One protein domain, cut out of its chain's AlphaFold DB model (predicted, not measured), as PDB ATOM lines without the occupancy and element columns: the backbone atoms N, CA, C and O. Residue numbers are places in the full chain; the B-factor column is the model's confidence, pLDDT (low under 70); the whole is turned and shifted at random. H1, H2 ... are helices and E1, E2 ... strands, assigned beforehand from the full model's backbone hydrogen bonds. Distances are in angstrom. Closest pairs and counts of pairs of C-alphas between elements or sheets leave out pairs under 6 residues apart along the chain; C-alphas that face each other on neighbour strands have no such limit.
ATOM      1  N   ASN A   2      31.868 -35.075 -20.904       89.00
ATOM      2  CA  ASN A   2      31.879 -36.436 -20.353       89.00
ATOM      3  C   ASN A   2      30.593 -37.157 -20.775       89.00
ATOM      4  O   ASN A   2      29.542 -36.981 -20.165       89.00
ATOM      5  N   LEU A   3      30.672 -38.001 -21.807       90.50
ATOM      6  CA  LEU A   3      29.497 -38.663 -22.393       90.50
ATOM      7  C   LEU A   3      28.750 -39.595 -21.419       90.50
ATOM      8  O   LEU A   3      27.605 -39.959 -21.677       90.50
ATOM      9  N   LYS A   4      29.354 -39.970 -20.279       92.75
ATOM     10  CA  LYS A   4      28.650 -40.712 -19.218       92.75
ATOM     11  C   LYS A   4      27.534 -39.877 -18.582       92.75
ATOM     12  O   LYS A   4      26.539 -40.451 -18.150       92.75
ATOM     13  N   ASP A   5      27.660 -38.550 -18.577       94.62
ATOM     14  CA  ASP A   5      26.693 -37.646 -17.951       94.62
ATOM     15  C   ASP A   5      25.366 -37.557 -18.721       94.62
ATOM     16  O   ASP A   5      24.329 -37.291 -18.113       94.62
ATOM     17  N   LEU A   6      25.352 -37.915 -20.014       94.56
ATOM     18  CA  LEU A   6      24.120 -38.097 -20.794       94.56
ATOM     19  C   LEU A   6      23.178 -39.128 -20.145       94.56
ATOM     20  O   LEU A   6      21.961 -38.969 -20.216       94.56
ATOM     21  N   LYS A   7      23.734 -40.136 -19.456       94.19
ATOM     22  CA  LYS A   7      22.994 -41.222 -18.791       94.19
ATOM     23  C   LYS A   7      22.462 -40.875 -17.396       94.19
ATOM     24  O   LYS A   7      21.857 -41.737 -16.764       94.19
ATOM     25  N   LYS A   8      22.707 -39.667 -16.870       93.38
ATOM     26  CA  LYS A   8      22.120 -39.250 -15.582       93.38
ATOM     27  C   LYS A   8      20.584 -39.320 -15.677       93.38
ATOM     28  O   LYS A   8      20.050 -39.020 -16.748       93.38
ATOM     29  N   PRO A   9      19.853 -39.666 -14.607       90.44
ATOM     30  CA  PRO A   9      18.392 -39.685 -14.658       90.44
ATOM     31  C   PRO A   9      17.840 -38.306 -15.055       90.44
ATOM     32  O   PRO A   9      18.474 -37.271 -14.814       90.44
ATOM     33  N   LEU A  10      16.673 -38.293 -15.695       91.62
ATOM     34  CA  LEU A  10      15.890 -37.081 -15.947       91.62
ATOM     35  C   LEU A  10      14.719 -37.016 -14.961       91.62
ATOM     36  O   LEU A  10      14.259 -38.039 -14.456       91.62
ATOM     37  N   GLN A  11      14.216 -35.810 -14.693       90.00
ATOM     38  CA  GLN A  11      12.990 -35.649 -13.911       90.00
ATOM     39  C   GLN A  11      11.800 -36.171 -14.720       90.00
ATOM     40  O   GLN A  11      11.486 -35.632 -15.784       90.00
ATOM     41  N   LEU A  12      11.145 -37.225 -14.232       91.00
ATOM     42  CA  LEU A  12      10.051 -37.866 -14.955       91.00
ATOM     43  C   LEU A  12       8.735 -37.127 -14.736       91.00
ATOM     44  O   LEU A  12       8.356 -36.809 -13.606       91.00
ATOM     45  N   LYS A  13       8.012 -36.914 -15.832       90.94
ATOM     46  CA  LYS A  13       6.620 -36.469 -15.828       90.94
ATOM     47  C   LYS A  13       5.715 -37.686 -15.969       90.94
ATOM     48  O   LYS A  13       6.116 -38.717 -16.503       90.94
ATOM     49  N   TRP A  14       4.488 -37.570 -15.482       91.75
ATOM     50  CA  TRP A  14       3.555 -38.689 -15.394       91.75
ATOM     51  C   TRP A  14       2.261 -38.344 -16.115       91.75
ATOM     52  O   TRP A  14       1.672 -37.292 -15.876       91.75
ATOM     53  N   ARG A  15       1.809 -39.237 -16.998       90.81
ATOM     54  CA  ARG A  15       0.502 -39.143 -17.656       90.81
ATOM     55  C   ARG A  15      -0.399 -40.259 -17.146       90.81
ATOM     56  O   ARG A  15      -0.005 -41.423 -17.159       90.81
ATOM     57  N   VAL A  16      -1.626 -39.912 -16.760       92.94
ATOM     58  CA  VAL A  16      -2.697 -40.896 -16.552       92.94
ATOM     59  C   VAL A  16      -3.140 -41.401 -17.925       92.94
ATOM     60  O   VAL A  16      -3.634 -40.629 -18.743       92.94
ATOM     61  N   LYS A  17      -2.928 -42.692 -18.196       92.19
ATOM     62  CA  LYS A  17      -3.367 -43.373 -19.424       92.19
ATOM     63  C   LYS A  17      -4.802 -43.886 -19.305       92.19
ATOM     64  O   LYS A  17      -5.544 -43.849 -20.278       92.19
ATOM     65  N   ALA A  18      -5.172 -44.389 -18.130       93.25
ATOM     66  CA  ALA A  18      -6.497 -44.930 -17.847       93.25
ATOM     67  C   ALA A  18      -6.794 -44.890 -16.343       93.25
ATOM     68  O   ALA A  18      -5.873 -44.865 -15.524       93.25
ATOM     69  N   LEU A  19      -8.074 -44.954 -15.994       94.81
ATOM     70  CA  LEU A  19      -8.564 -45.165 -14.634       94.81
ATOM     71  C   LEU A  19      -9.278 -46.520 -14.551       94.81
ATOM     72  O   LEU A  19      -9.785 -47.017 -15.557       94.81
ATOM     73  N   LYS A  20      -9.292 -47.136 -13.366       92.75
ATOM     74  CA  LYS A  20      -9.930 -48.435 -13.108       92.75
ATOM     75  C   LYS A  20     -10.759 -48.391 -11.816       92.75
ATOM     76  O   LYS A  20     -10.308 -47.793 -10.835       92.75
ATOM     77  N   PRO A  21     -11.919 -49.072 -11.749       90.81
ATOM     78  CA  PRO A  21     -12.547 -49.835 -12.834       90.81
ATOM     79  C   PRO A  21     -13.143 -48.939 -13.932       90.81
ATOM     80  O   PRO A  21     -13.262 -49.377 -15.070       90.81
ATOM     81  N   ASP A  22     -13.469 -47.689 -13.601       90.00
ATOM     82  CA  ASP A  22     -14.035 -46.692 -14.504       90.00
ATOM     83  C   ASP A  22     -13.571 -45.270 -14.122       90.00
ATOM     84  O   ASP A  22     -12.845 -45.074 -13.143       90.00
ATOM     85  N   ASN A  23     -13.999 -44.272 -14.902       88.69
ATOM     86  CA  ASN A  23     -13.689 -42.857 -14.668       88.69
ATOM     87  C   ASN A  23     -14.589 -42.181 -13.609       88.69
ATOM     88  O   ASN A  23     -14.371 -41.012 -13.310       88.69
ATOM     89  N   LYS A  24     -15.619 -42.858 -13.082       86.12
ATOM     90  CA  LYS A  24     -16.585 -42.291 -12.121       86.12
ATOM     91  C   LYS A  24     -16.150 -42.531 -10.679       86.12
ATOM     92  O   LYS A  24     -16.189 -41.615  -9.870       86.12
ATOM     93  N   ASN A  25     -15.733 -43.758 -10.367       88.44
ATOM     94  CA  ASN A  25     -15.274 -44.178  -9.043       88.44
ATOM     95  C   ASN A  25     -13.902 -44.872  -9.139       88.44
ATOM     96  O   ASN A  25     -13.787 -46.068  -8.842       88.44
ATOM     97  N   PRO A  26     -12.852 -44.150  -9.576       92.75
ATOM     98  CA  PRO A  26     -11.537 -44.734  -9.793       92.75
ATOM     99  C   PRO A  26     -10.888 -45.152  -8.466       92.75
ATOM    100  O   PRO A  26     -10.730 -44.350  -7.545       92.75
ATOM    101  N   LYS A  27     -10.487 -46.422  -8.386       93.25
ATOM    102  CA  LYS A  27      -9.711 -47.005  -7.276       93.25
ATOM    103  C   LYS A  27      -8.232 -47.155  -7.629       93.25
ATOM    104  O   LYS A  27      -7.381 -47.162  -6.742       93.25
ATOM    105  N   GLU A  28      -7.933 -47.276  -8.918       94.69
ATOM    106  CA  GLU A  28      -6.577 -47.341  -9.453       94.69
ATOM    107  C   GLU A  28      -6.450 -46.469 -10.705       94.69
ATOM    108  O   GLU A  28      -7.417 -46.237 -11.435       94.69
ATOM    109  N   MET A  29      -5.226 -46.039 -10.984       94.81
ATOM    110  CA  MET A  29      -4.842 -45.345 -12.205       94.81
ATOM    111  C   MET A  29      -3.684 -46.075 -12.884       94.81
ATOM    112  O   MET A  29      -2.812 -46.643 -12.225       94.81
ATOM    113  N   VAL A  30      -3.670 -46.045 -14.213       94.31
ATOM    114  CA  VAL A  30      -2.536 -46.484 -15.026       94.31
ATOM    115  C   VAL A  30      -1.704 -45.255 -15.359       94.31
ATOM    116  O   VAL A  30      -2.158 -44.380 -16.097       94.31
ATOM    117  N   LEU A  31      -0.497 -45.193 -14.810       93.75
ATOM    118  CA  LEU A  31       0.482 -44.151 -15.068       93.75
ATOM    119  C   LEU A  31       1.489 -44.599 -16.128       93.75
ATOM    120  O   LEU A  31       1.932 -45.750 -16.151       93.75
ATOM    121  N   VAL A  32       1.867 -43.649 -16.981       90.88
ATOM    122  CA  VAL A  32       2.957 -43.774 -17.950       90.88
ATOM    123  C   VAL A  32       3.971 -42.665 -17.661       90.88
ATOM    124  O   VAL A  32       3.589 -41.487 -17.710       90.88
ATOM    125  N   PRO A  33       5.233 -43.000 -17.339       91.75
ATOM    126  CA  PRO A  33       6.285 -42.007 -17.213       91.75
ATOM    127  C   PRO A  33       6.712 -41.513 -18.598       91.75
ATOM    128  O   PRO A  33       6.762 -42.274 -19.566       91.75
ATOM    129  N   TYR A  34       7.041 -40.233 -18.701       89.31
ATOM    130  CA  TYR A  34       7.591 -39.636 -19.911       89.31
ATOM    131  C   TYR A  34       8.529 -38.473 -19.578       89.31
ATOM    132  O   TYR A  34       8.499 -37.912 -18.483       89.31
ATOM    133  N   VAL A  35       9.342 -38.092 -20.559       92.75
ATOM    134  CA  VAL A  35      10.101 -36.835 -20.565       92.75
ATOM    135  C   VAL A  35       9.703 -36.008 -21.780       92.75
ATOM    136  O   VAL A  35       9.288 -36.554 -22.812       92.75
ATOM    137  N   ASP A  36       9.820 -34.692 -21.654       92.31
ATOM    138  CA  ASP A  36       9.645 -33.773 -22.775       92.31
ATOM    139  C   ASP A  36      10.917 -33.698 -23.628       92.31
ATOM    140  O   ASP A  36      12.028 -33.817 -23.115       92.31
ATOM    141  N   ARG A 110      17.079 -43.824 -20.744       86.38
ATOM    142  CA  ARG A 110      16.988 -45.280 -20.956       86.38
ATOM    143  C   ARG A 110      16.270 -46.002 -19.810       86.38
ATOM    144  O   ARG A 110      15.481 -46.902 -20.068       86.38
ATOM    145  N   ASP A 111      16.504 -45.554 -18.581       81.25
ATOM    146  CA  ASP A 111      15.883 -46.041 -17.346       81.25
ATOM    147  C   ASP A 111      14.352 -45.899 -17.357       81.25
ATOM    148  O   ASP A 111      13.631 -46.796 -16.932       81.25
ATOM    149  N   THR A 112      13.827 -44.811 -17.915       79.50
ATOM    150  CA  THR A 112      12.377 -44.569 -18.004       79.50
ATOM    151  C   THR A 112      11.631 -45.605 -18.841       79.50
ATOM    152  O   THR A 112      10.492 -45.948 -18.519       79.50
ATOM    153  N   TYR A 113      12.258 -46.130 -19.899       71.56
ATOM    154  CA  TYR A 113      11.654 -47.181 -20.725       71.56
ATOM    155  C   TYR A 113      11.566 -48.528 -19.990       71.56
ATOM    156  O   TYR A 113      10.708 -49.339 -20.332       71.56
ATOM    157  N   GLU A 114      12.389 -48.750 -18.959       73.50
ATOM    158  CA  GLU A 114      12.349 -49.954 -18.119       73.50
ATOM    159  C   GLU A 114      11.175 -49.921 -17.118       73.50
ATOM    160  O   GLU A 114      10.626 -50.973 -16.803       73.50
ATOM    161  N   LEU A 115      10.719 -48.736 -16.672       81.62
ATOM    162  CA  LEU A 115       9.553 -48.614 -15.773       81.62
ATOM    163  C   LEU A 115       8.220 -49.033 -16.428       81.62
ATOM    164  O   LEU A 115       7.332 -49.569 -15.762       81.62
ATOM    165  N   GLY A 116       8.051 -48.756 -17.725       83.69
ATOM    166  CA  GLY A 116       6.848 -49.106 -18.488       83.69
ATOM    167  C   GLY A 116       5.524 -48.572 -17.909       83.69
ATOM    168  O   GLY A 116       5.459 -47.507 -17.298       83.69
ATOM    169  N   GLU A 117       4.429 -49.308 -18.144       90.25
ATOM    170  CA  GLU A 117       3.094 -48.963 -17.628       90.25
ATOM    171  C   GLU A 117       2.865 -49.511 -16.215       90.25
ATOM    172  O   GLU A 117       2.970 -50.726 -15.981       90.25
ATOM    173  N   ILE A 118       2.474 -48.617 -15.305       91.69
ATOM    174  CA  ILE A 118       2.359 -48.882 -13.869       91.69
ATOM    175  C   ILE A 118       0.912 -48.664 -13.435       91.69
ATOM    176  O   ILE A 118       0.358 -47.586 -13.620       91.69
ATOM    177  N   THR A 119       0.286 -49.687 -12.849       93.62
ATOM    178  CA  THR A 119      -1.010 -49.528 -12.170       93.62
ATOM    179  C   THR A 119      -0.750 -49.238 -10.695       93.62
ATOM    180  O   THR A 119      -0.031 -49.995 -10.047       93.62
ATOM    181  N   ILE A 120      -1.320 -48.153 -10.172       94.31
ATOM    182  CA  ILE A 120      -1.192 -47.737  -8.770       94.31
ATOM    183  C   ILE A 120      -2.561 -47.344  -8.212       94.31
ATOM    184  O   ILE A 120      -3.436 -46.900  -8.958       94.31
ATOM    185  N   LYS A 121      -2.762 -47.501  -6.900       95.31
ATOM    186  CA  LYS A 121      -3.986 -47.050  -6.227       95.31
ATOM    187  C   LYS A 121      -4.137 -45.534  -6.343       95.31
ATOM    188  O   LYS A 121      -3.149 -44.800  -6.342       95.31
ATOM    189  N   CYS A 122      -5.376 -45.060  -6.395       95.00
ATOM    190  CA  CYS A 122      -5.688 -43.635  -6.370       95.00
ATOM    191  C   CYS A 122      -6.900 -43.318  -5.493       95.00
ATOM    192  O   CYS A 122      -7.707 -44.189  -5.174       95.00
ATOM    193  N   LYS A 123      -7.037 -42.039  -5.145       93.81
ATOM    194  CA  LYS A 123      -8.257 -41.447  -4.580       93.81
ATOM    195  C   LYS A 123      -8.590 -40.166  -5.341       93.81
ATOM    196  O   LYS A 123      -7.694 -39.568  -5.931       93.81
ATOM    197  N   VAL A 124      -9.845 -39.734  -5.322       92.12
ATOM    198  CA  VAL A 124     -10.241 -38.443  -5.905       92.12
ATOM    199  C   VAL A 124     -10.076 -37.345  -4.852       92.12
ATOM    200  O   VAL A 124     -10.573 -37.482  -3.736       92.12
ATOM    201  N   VAL A 125      -9.369 -36.270  -5.197       90.62
ATOM    202  CA  VAL A 125      -9.204 -35.053  -4.386       90.62
ATOM    203  C   VAL A 125      -9.458 -33.864  -5.305       90.62
ATOM    204  O   VAL A 125      -8.805 -33.752  -6.338       90.62
ATOM    205  N   ASN A 126     -10.395 -32.985  -4.940       89.31
ATOM    206  CA  ASN A 126     -10.800 -31.834  -5.760       89.31
ATOM    207  C   ASN A 126     -11.099 -32.238  -7.219       89.31
ATOM    208  O   ASN A 126     -10.524 -31.688  -8.152       89.31
ATOM    209  N   GLU A 127     -11.933 -33.272  -7.390       86.75
ATOM    210  CA  GLU A 127     -12.330 -33.872  -8.683       86.75
ATOM    211  C   GLU A 127     -11.196 -34.524  -9.505       86.75
ATOM    212  O   GLU A 127     -11.461 -35.193 -10.502       86.75
ATOM    213  N   LEU A 128      -9.940 -34.436  -9.055       89.06
ATOM    214  CA  LEU A 128      -8.784 -35.034  -9.719       89.06
ATOM    215  C   LEU A 128      -8.379 -36.362  -9.057       89.06
ATOM    216  O   LEU A 128      -8.248 -36.432  -7.831       89.06
ATOM    217  N   PRO A 129      -8.127 -37.434  -9.831       91.94
ATOM    218  CA  PRO A 129      -7.555 -38.658  -9.290       91.94
ATOM    219  C   PRO A 129      -6.074 -38.421  -8.956       91.94
ATOM    220  O   PRO A 129      -5.292 -38.019  -9.818       91.94
ATOM    221  N   VAL A 130      -5.673 -38.700  -7.715       93.62
ATOM    222  CA  VAL A 130      -4.283 -38.594  -7.241       93.62
ATOM    223  C   VAL A 130      -3.752 -39.968  -6.814       93.62
ATOM    224  O   VAL A 130      -4.499 -40.731  -6.190       93.62
ATOM    225  N   PRO A 131      -2.491 -40.321  -7.134       95.00
ATOM    226  CA  PRO A 131      -1.905 -41.596  -6.729       95.00
ATOM    227  C   PRO A 131      -1.711 -41.647  -5.209       95.00
ATOM    228  O   PRO A 131      -1.399 -40.633  -4.577       95.00
ATOM    229  N   VAL A 132      -1.882 -42.833  -4.620       94.25
ATOM    230  CA  VAL A 132      -1.699 -43.059  -3.179       94.25
ATOM    231  C   VAL A 132      -0.865 -44.296  -2.871       94.25
ATOM    232  O   VAL A 132      -0.856 -45.263  -3.634       94.25
ATOM    233  N   ASP A 133      -0.193 -44.264  -1.722       91.50
ATOM    234  CA  ASP A 133       0.507 -45.417  -1.160       91.50
ATOM    235  C   ASP A 133      -0.473 -46.472  -0.601       91.50
ATOM    236  O   ASP A 133      -1.700 -46.329  -0.623       91.50
ATOM    237  N   SER A 134       0.072 -47.559  -0.050       86.25
ATOM    238  CA  SER A 134      -0.712 -48.618   0.597       86.25
ATOM    239  C   SER A 134      -1.477 -48.170   1.854       86.25
ATOM    240  O   SER A 134      -2.383 -48.888   2.277       86.25
ATOM    241  N   LYS A 135      -1.145 -47.005   2.426       87.69
ATOM    242  CA  LYS A 135      -1.753 -46.404   3.625       87.69
ATOM    243  C   LYS A 135      -2.773 -45.300   3.290       87.69
ATOM    244  O   LYS A 135      -3.458 -44.827   4.189       87.69
ATOM    245  N   GLY A 136      -2.897 -44.898   2.021       87.38
ATOM    246  CA  GLY A 136      -3.787 -43.826   1.557       87.38
ATOM    247  C   GLY A 136      -3.165 -42.420   1.532       87.38
ATOM    248  O   GLY A 136      -3.872 -41.446   1.234       87.38
ATOM    249  N   ASN A 137      -1.864 -42.289   1.809       91.44
ATOM    250  CA  ASN A 137      -1.127 -41.030   1.680       91.44
ATOM    251  C   ASN A 137      -0.950 -40.685   0.201       91.44
ATOM    252  O   ASN A 137      -0.705 -41.569  -0.616       91.44
ATOM    253  N   GLN A 138      -1.068 -39.405  -0.152       93.31
ATOM    254  CA  GLN A 138      -0.878 -38.960  -1.532       93.31
ATOM    255  C   GLN A 138       0.603 -39.007  -1.920       93.31
ATOM    256  O   GLN A 138       1.453 -38.517  -1.182       93.31
ATOM    257  N   LEU A 139       0.887 -39.568  -3.093       92.38
ATOM    258  CA  LEU A 139       2.232 -39.660  -3.653       92.38
ATOM    259  C   LEU A 139       2.503 -38.504  -4.620       92.38
ATOM    260  O   LEU A 139       1.648 -38.122  -5.420       92.38
ATOM    261  N   SER A 140       3.715 -37.962  -4.567       89.88
ATOM    262  CA  SER A 140       4.193 -36.902  -5.464       89.88
ATOM    263  C   SER A 140       5.725 -36.887  -5.552       89.88
ATOM    264  O   SER A 140       6.416 -37.374  -4.652       89.88
ATOM    265  N   GLY A 141       6.263 -36.359  -6.656       88.69
ATOM    266  CA  GLY A 141       7.710 -36.245  -6.880       88.69
ATOM    267  C   GLY A 141       8.455 -37.567  -6.666       88.69
ATOM    268  O   GLY A 141       8.062 -38.608  -7.196       88.69
ATOM    269  N   ASP A 142       9.501 -37.527  -5.843       88.62
ATOM    270  CA  ASP A 142      10.356 -38.683  -5.553       88.62
ATOM    271  C   ASP A 142       9.614 -39.834  -4.860       88.62
ATOM    272  O   ASP A 142       9.930 -40.998  -5.105       88.62
ATOM    273  N   THR A 143       8.585 -39.547  -4.049       92.31
ATOM    274  CA  THR A 143       7.790 -40.602  -3.384       92.31
ATOM    275  C   THR A 143       6.991 -41.423  -4.395       92.31
ATOM    276  O   THR A 143       6.938 -42.649  -4.292       92.31
ATOM    277  N   LEU A 144       6.441 -40.763  -5.422       91.88
ATOM    278  CA  LEU A 144       5.774 -41.431  -6.537       91.88
ATOM    279  C   LEU A 144       6.779 -42.249  -7.351       91.88
ATOM    280  O   LEU A 144       6.523 -43.415  -7.635       91.88
ATOM    281  N   LEU A 145       7.943 -41.677  -7.678       90.75
ATOM    282  CA  LEU A 145       8.986 -42.377  -8.434       90.75
ATOM    283  C   LEU A 145       9.491 -43.634  -7.707       90.75
ATOM    284  O   LEU A 145       9.666 -44.672  -8.344       90.75
ATOM    285  N   ALA A 146       9.704 -43.558  -6.391       90.94
ATOM    286  CA  ALA A 146      10.147 -44.685  -5.578       90.94
ATOM    287  C   ALA A 146       9.115 -45.827  -5.567       90.94
ATOM    288  O   ALA A 146       9.471 -46.979  -5.828       90.94
ATOM    289  N   GLU A 147       7.835 -45.514  -5.341       91.31
ATOM    290  CA  GLU A 147       6.764 -46.517  -5.342       91.31
ATOM    291  C   GLU A 147       6.535 -47.108  -6.742       91.31
ATOM    292  O   GLU A 147       6.405 -48.323  -6.895       91.31
ATOM    293  N   CYS A 148       6.590 -46.284  -7.791       90.19
ATOM    294  CA  CYS A 148       6.537 -46.741  -9.177       90.19
ATOM    295  C   CYS A 148       7.686 -47.706  -9.520       90.19
ATOM    296  O   CYS A 148       7.437 -48.768 -10.091       90.19
ATOM    297  N   LYS A 149       8.930 -47.399  -9.121       89.19
ATOM    298  CA  LYS A 149      10.074 -48.317  -9.289       89.19
ATOM    299  C   LYS A 149       9.866 -49.629  -8.529       89.19
ATOM    300  O   LYS A 149      10.136 -50.692  -9.084       89.19
ATOM    301  N   ARG A 150       9.326 -49.577  -7.304       89.62
ATOM    302  CA  ARG A 150       8.998 -50.767  -6.499       89.62
ATOM    303  C   ARG A 150       7.957 -51.660  -7.186       89.62
ATOM    304  O   ARG A 150       8.141 -52.873  -7.235       89.62
ATOM    305  N   ILE A 151       6.890 -51.077  -7.737       88.38
ATOM    306  CA  ILE A 151       5.847 -51.812  -8.475       88.38
ATOM    307  C   ILE A 151       6.417 -52.418  -9.766       88.38
ATOM    308  O   ILE A 151       6.157 -53.584 -10.059       88.38
ATOM    309  N   SER A 152       7.227 -51.659 -10.513       86.19
ATOM    310  CA  SER A 152       7.862 -52.139 -11.747       86.19
ATOM    311  C   SER A 152       8.793 -53.326 -11.490       86.19
ATOM    312  O   SER A 152       8.701 -54.331 -12.186       86.19
ATOM    313  N   ALA A 153       9.638 -53.253 -10.456       84.19
ATOM    314  CA  ALA A 153      10.554 -54.337 -10.096       84.19
ATOM    315  C   ALA A 153       9.824 -55.633  -9.691       84.19
ATOM    316  O   ALA A 153      10.280 -56.723 -10.026       84.19
ATOM    317  N   LEU A 154       8.672 -55.526  -9.015       82.75
ATOM    318  CA  LEU A 154       7.837 -56.689  -8.691       82.75
ATOM    319  C   LEU A 154       7.247 -57.331  -9.952       82.75
ATOM    320  O   LEU A 154       7.373 -58.538 -10.134       82.75
ATOM    321  N   LYS A 155       6.681 -56.525 -10.853       76.06
ATOM    322  CA  LYS A 155       6.147 -56.983 -12.146       76.06
ATOM    323  C   LYS A 155       7.219 -57.648 -13.018       76.06
ATOM    324  O   LYS A 155       6.929 -58.604 -13.725       76.06
ATOM    325  N   ASP A 156       8.456 -57.170 -12.945       68.88
ATOM    326  CA  ASP A 156       9.594 -57.751 -13.663       68.88
ATOM    327  C   ASP A 156      10.079 -59.092 -13.090       68.88
ATOM    328  O   ASP A 156      10.739 -59.846 -13.807       68.88
ATOM    329  N   SER A 157       9.727 -59.407 -11.837       65.62
ATOM    330  CA  SER A 157       9.947 -60.726 -11.227       65.62
ATOM    331  C   SER A 157       8.853 -61.753 -11.560       65.62
ATOM    332  O   SER A 157       9.064 -62.952 -11.383       65.62
ATOM    333  N   GLU A 158       7.703 -61.309 -12.078       62.09
ATOM    334  CA  GLU A 158       6.678 -62.195 -12.640       62.09
ATOM    335  C   GLU A 158       7.133 -62.712 -14.019       62.09
ATOM    336  O   GLU A 158       7.809 -62.006 -14.772       62.09
ATOM    337  N   LEU A 159       6.782 -63.957 -14.375       52.16
ATOM    338  CA  LEU A 159       7.264 -64.592 -15.610       52.16
ATOM    339  C   LEU A 159       6.945 -63.750 -16.861       52.16
ATOM    340  O   LEU A 159       5.797 -63.675 -17.313       52.16
TER     341      LEU A 159
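AT A GLANCE: This is residues 2 to 36 and 110 to 159 of the 191 residues of the protein "DNA damage response protein A" of Chryseobacterium indoltheticum (UniProt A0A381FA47). A small sheet of four strands, strongly twisted and curled like part of a barrel, has one long helix, H3, packed slantwise over it. The short helix H2 grazes the sheet and meets H3, while the small helix H1 lies away from the sheet, at the far end of an arm made by the first residues. The printed part has 85 residues, with three named helices and four named strands in the order H1, E1, E2, H2, E3, E4, H3, and its class is mixed, helices and strands. The sheet runs E1, E2, E3, E4, all antiparallel. The whole is only just compact, close to loose, with a radius of gyration of the C-alphas of 14.0 A and spans of 49 by 33 by 22 A.

IN THESE COORDINATES: H1 is residues 3 to 7, 7.9 A long, with C-alpha 3 at (29.497, -38.663, -22.393). E1, residues 13 to 20, is 20.6 A long and bends by 55 degrees at residue 17. E2 is residues 28 to 34, 19.2 A. H2, residues 110 to 115, is 9.7 A. E3, residues 118 to 125, is 20.4 A and bends by 56 degrees at residue 121, with C-alpha 118 at (2.359, -48.882, -13.869). E4 is residues 128 to 131, 10.0 A. H3, residues 141 to 157, is 25.0 A and ends with C-alpha 157 at (9.947, -60.726, -11.227).

HOW THE PARTS SIT: E1 and E2 form a hairpin, antiparallel at 153 degrees, with N 13 and O 34 2.9 A apart, within hydrogen-bond range. E3 pairs with E2 over residues 118 to 121, with N 29 and O 120 at 2.8 A, and with E4 over residues 122 to 125, with N 125 and O 128 at 2.9 A. E3 and E4 are a hairpin. The edge strands E1 and E4 are only just apart, closest 8.5 A. H3 is on the sheet at a height of 9.1 A, over E3 and slantwise to the strands, at 33 degrees to E3 on the local plane; the closest C-alphas of the two are those of Ile 118 and Cys 148, 6.6 A apart. H2 only grazes the sheet, with residues 112 to 115. H2 and H3 only just touch, with 3 pairs of C-alphas within 8 A, the closest those of Leu 115 and Ser 152 at 5.6 A; H3 does so with residues 148 to 152 alone. Their lines stand at 72 degrees, only just about perpendicular. H1 is not on the sheet and is close to but not clearly touching H2, the C-alphas of Lys 7 and Arg 110 being 7.6 A apart. In H3 every O i to N i+4 pair is within hydrogen-bond range; in H1 it is 0 of 1 and in H2 0 of 2, against 2 of 2 and 3 of 3 O i to N i+3 pairs.

THE WHOLE: The two C-alphas farthest apart are those of Asn 2 and Lys 24, 49.5 A. Residues 37 to 109 are not printed, and C-alphas 36 and 110 are 13.8 A apart across this cut, between E2 and H2. Of the links that are printed whole, none is long. The mean pLDDT of the printed part is 88.7, and residues 156 to 159 are under 70.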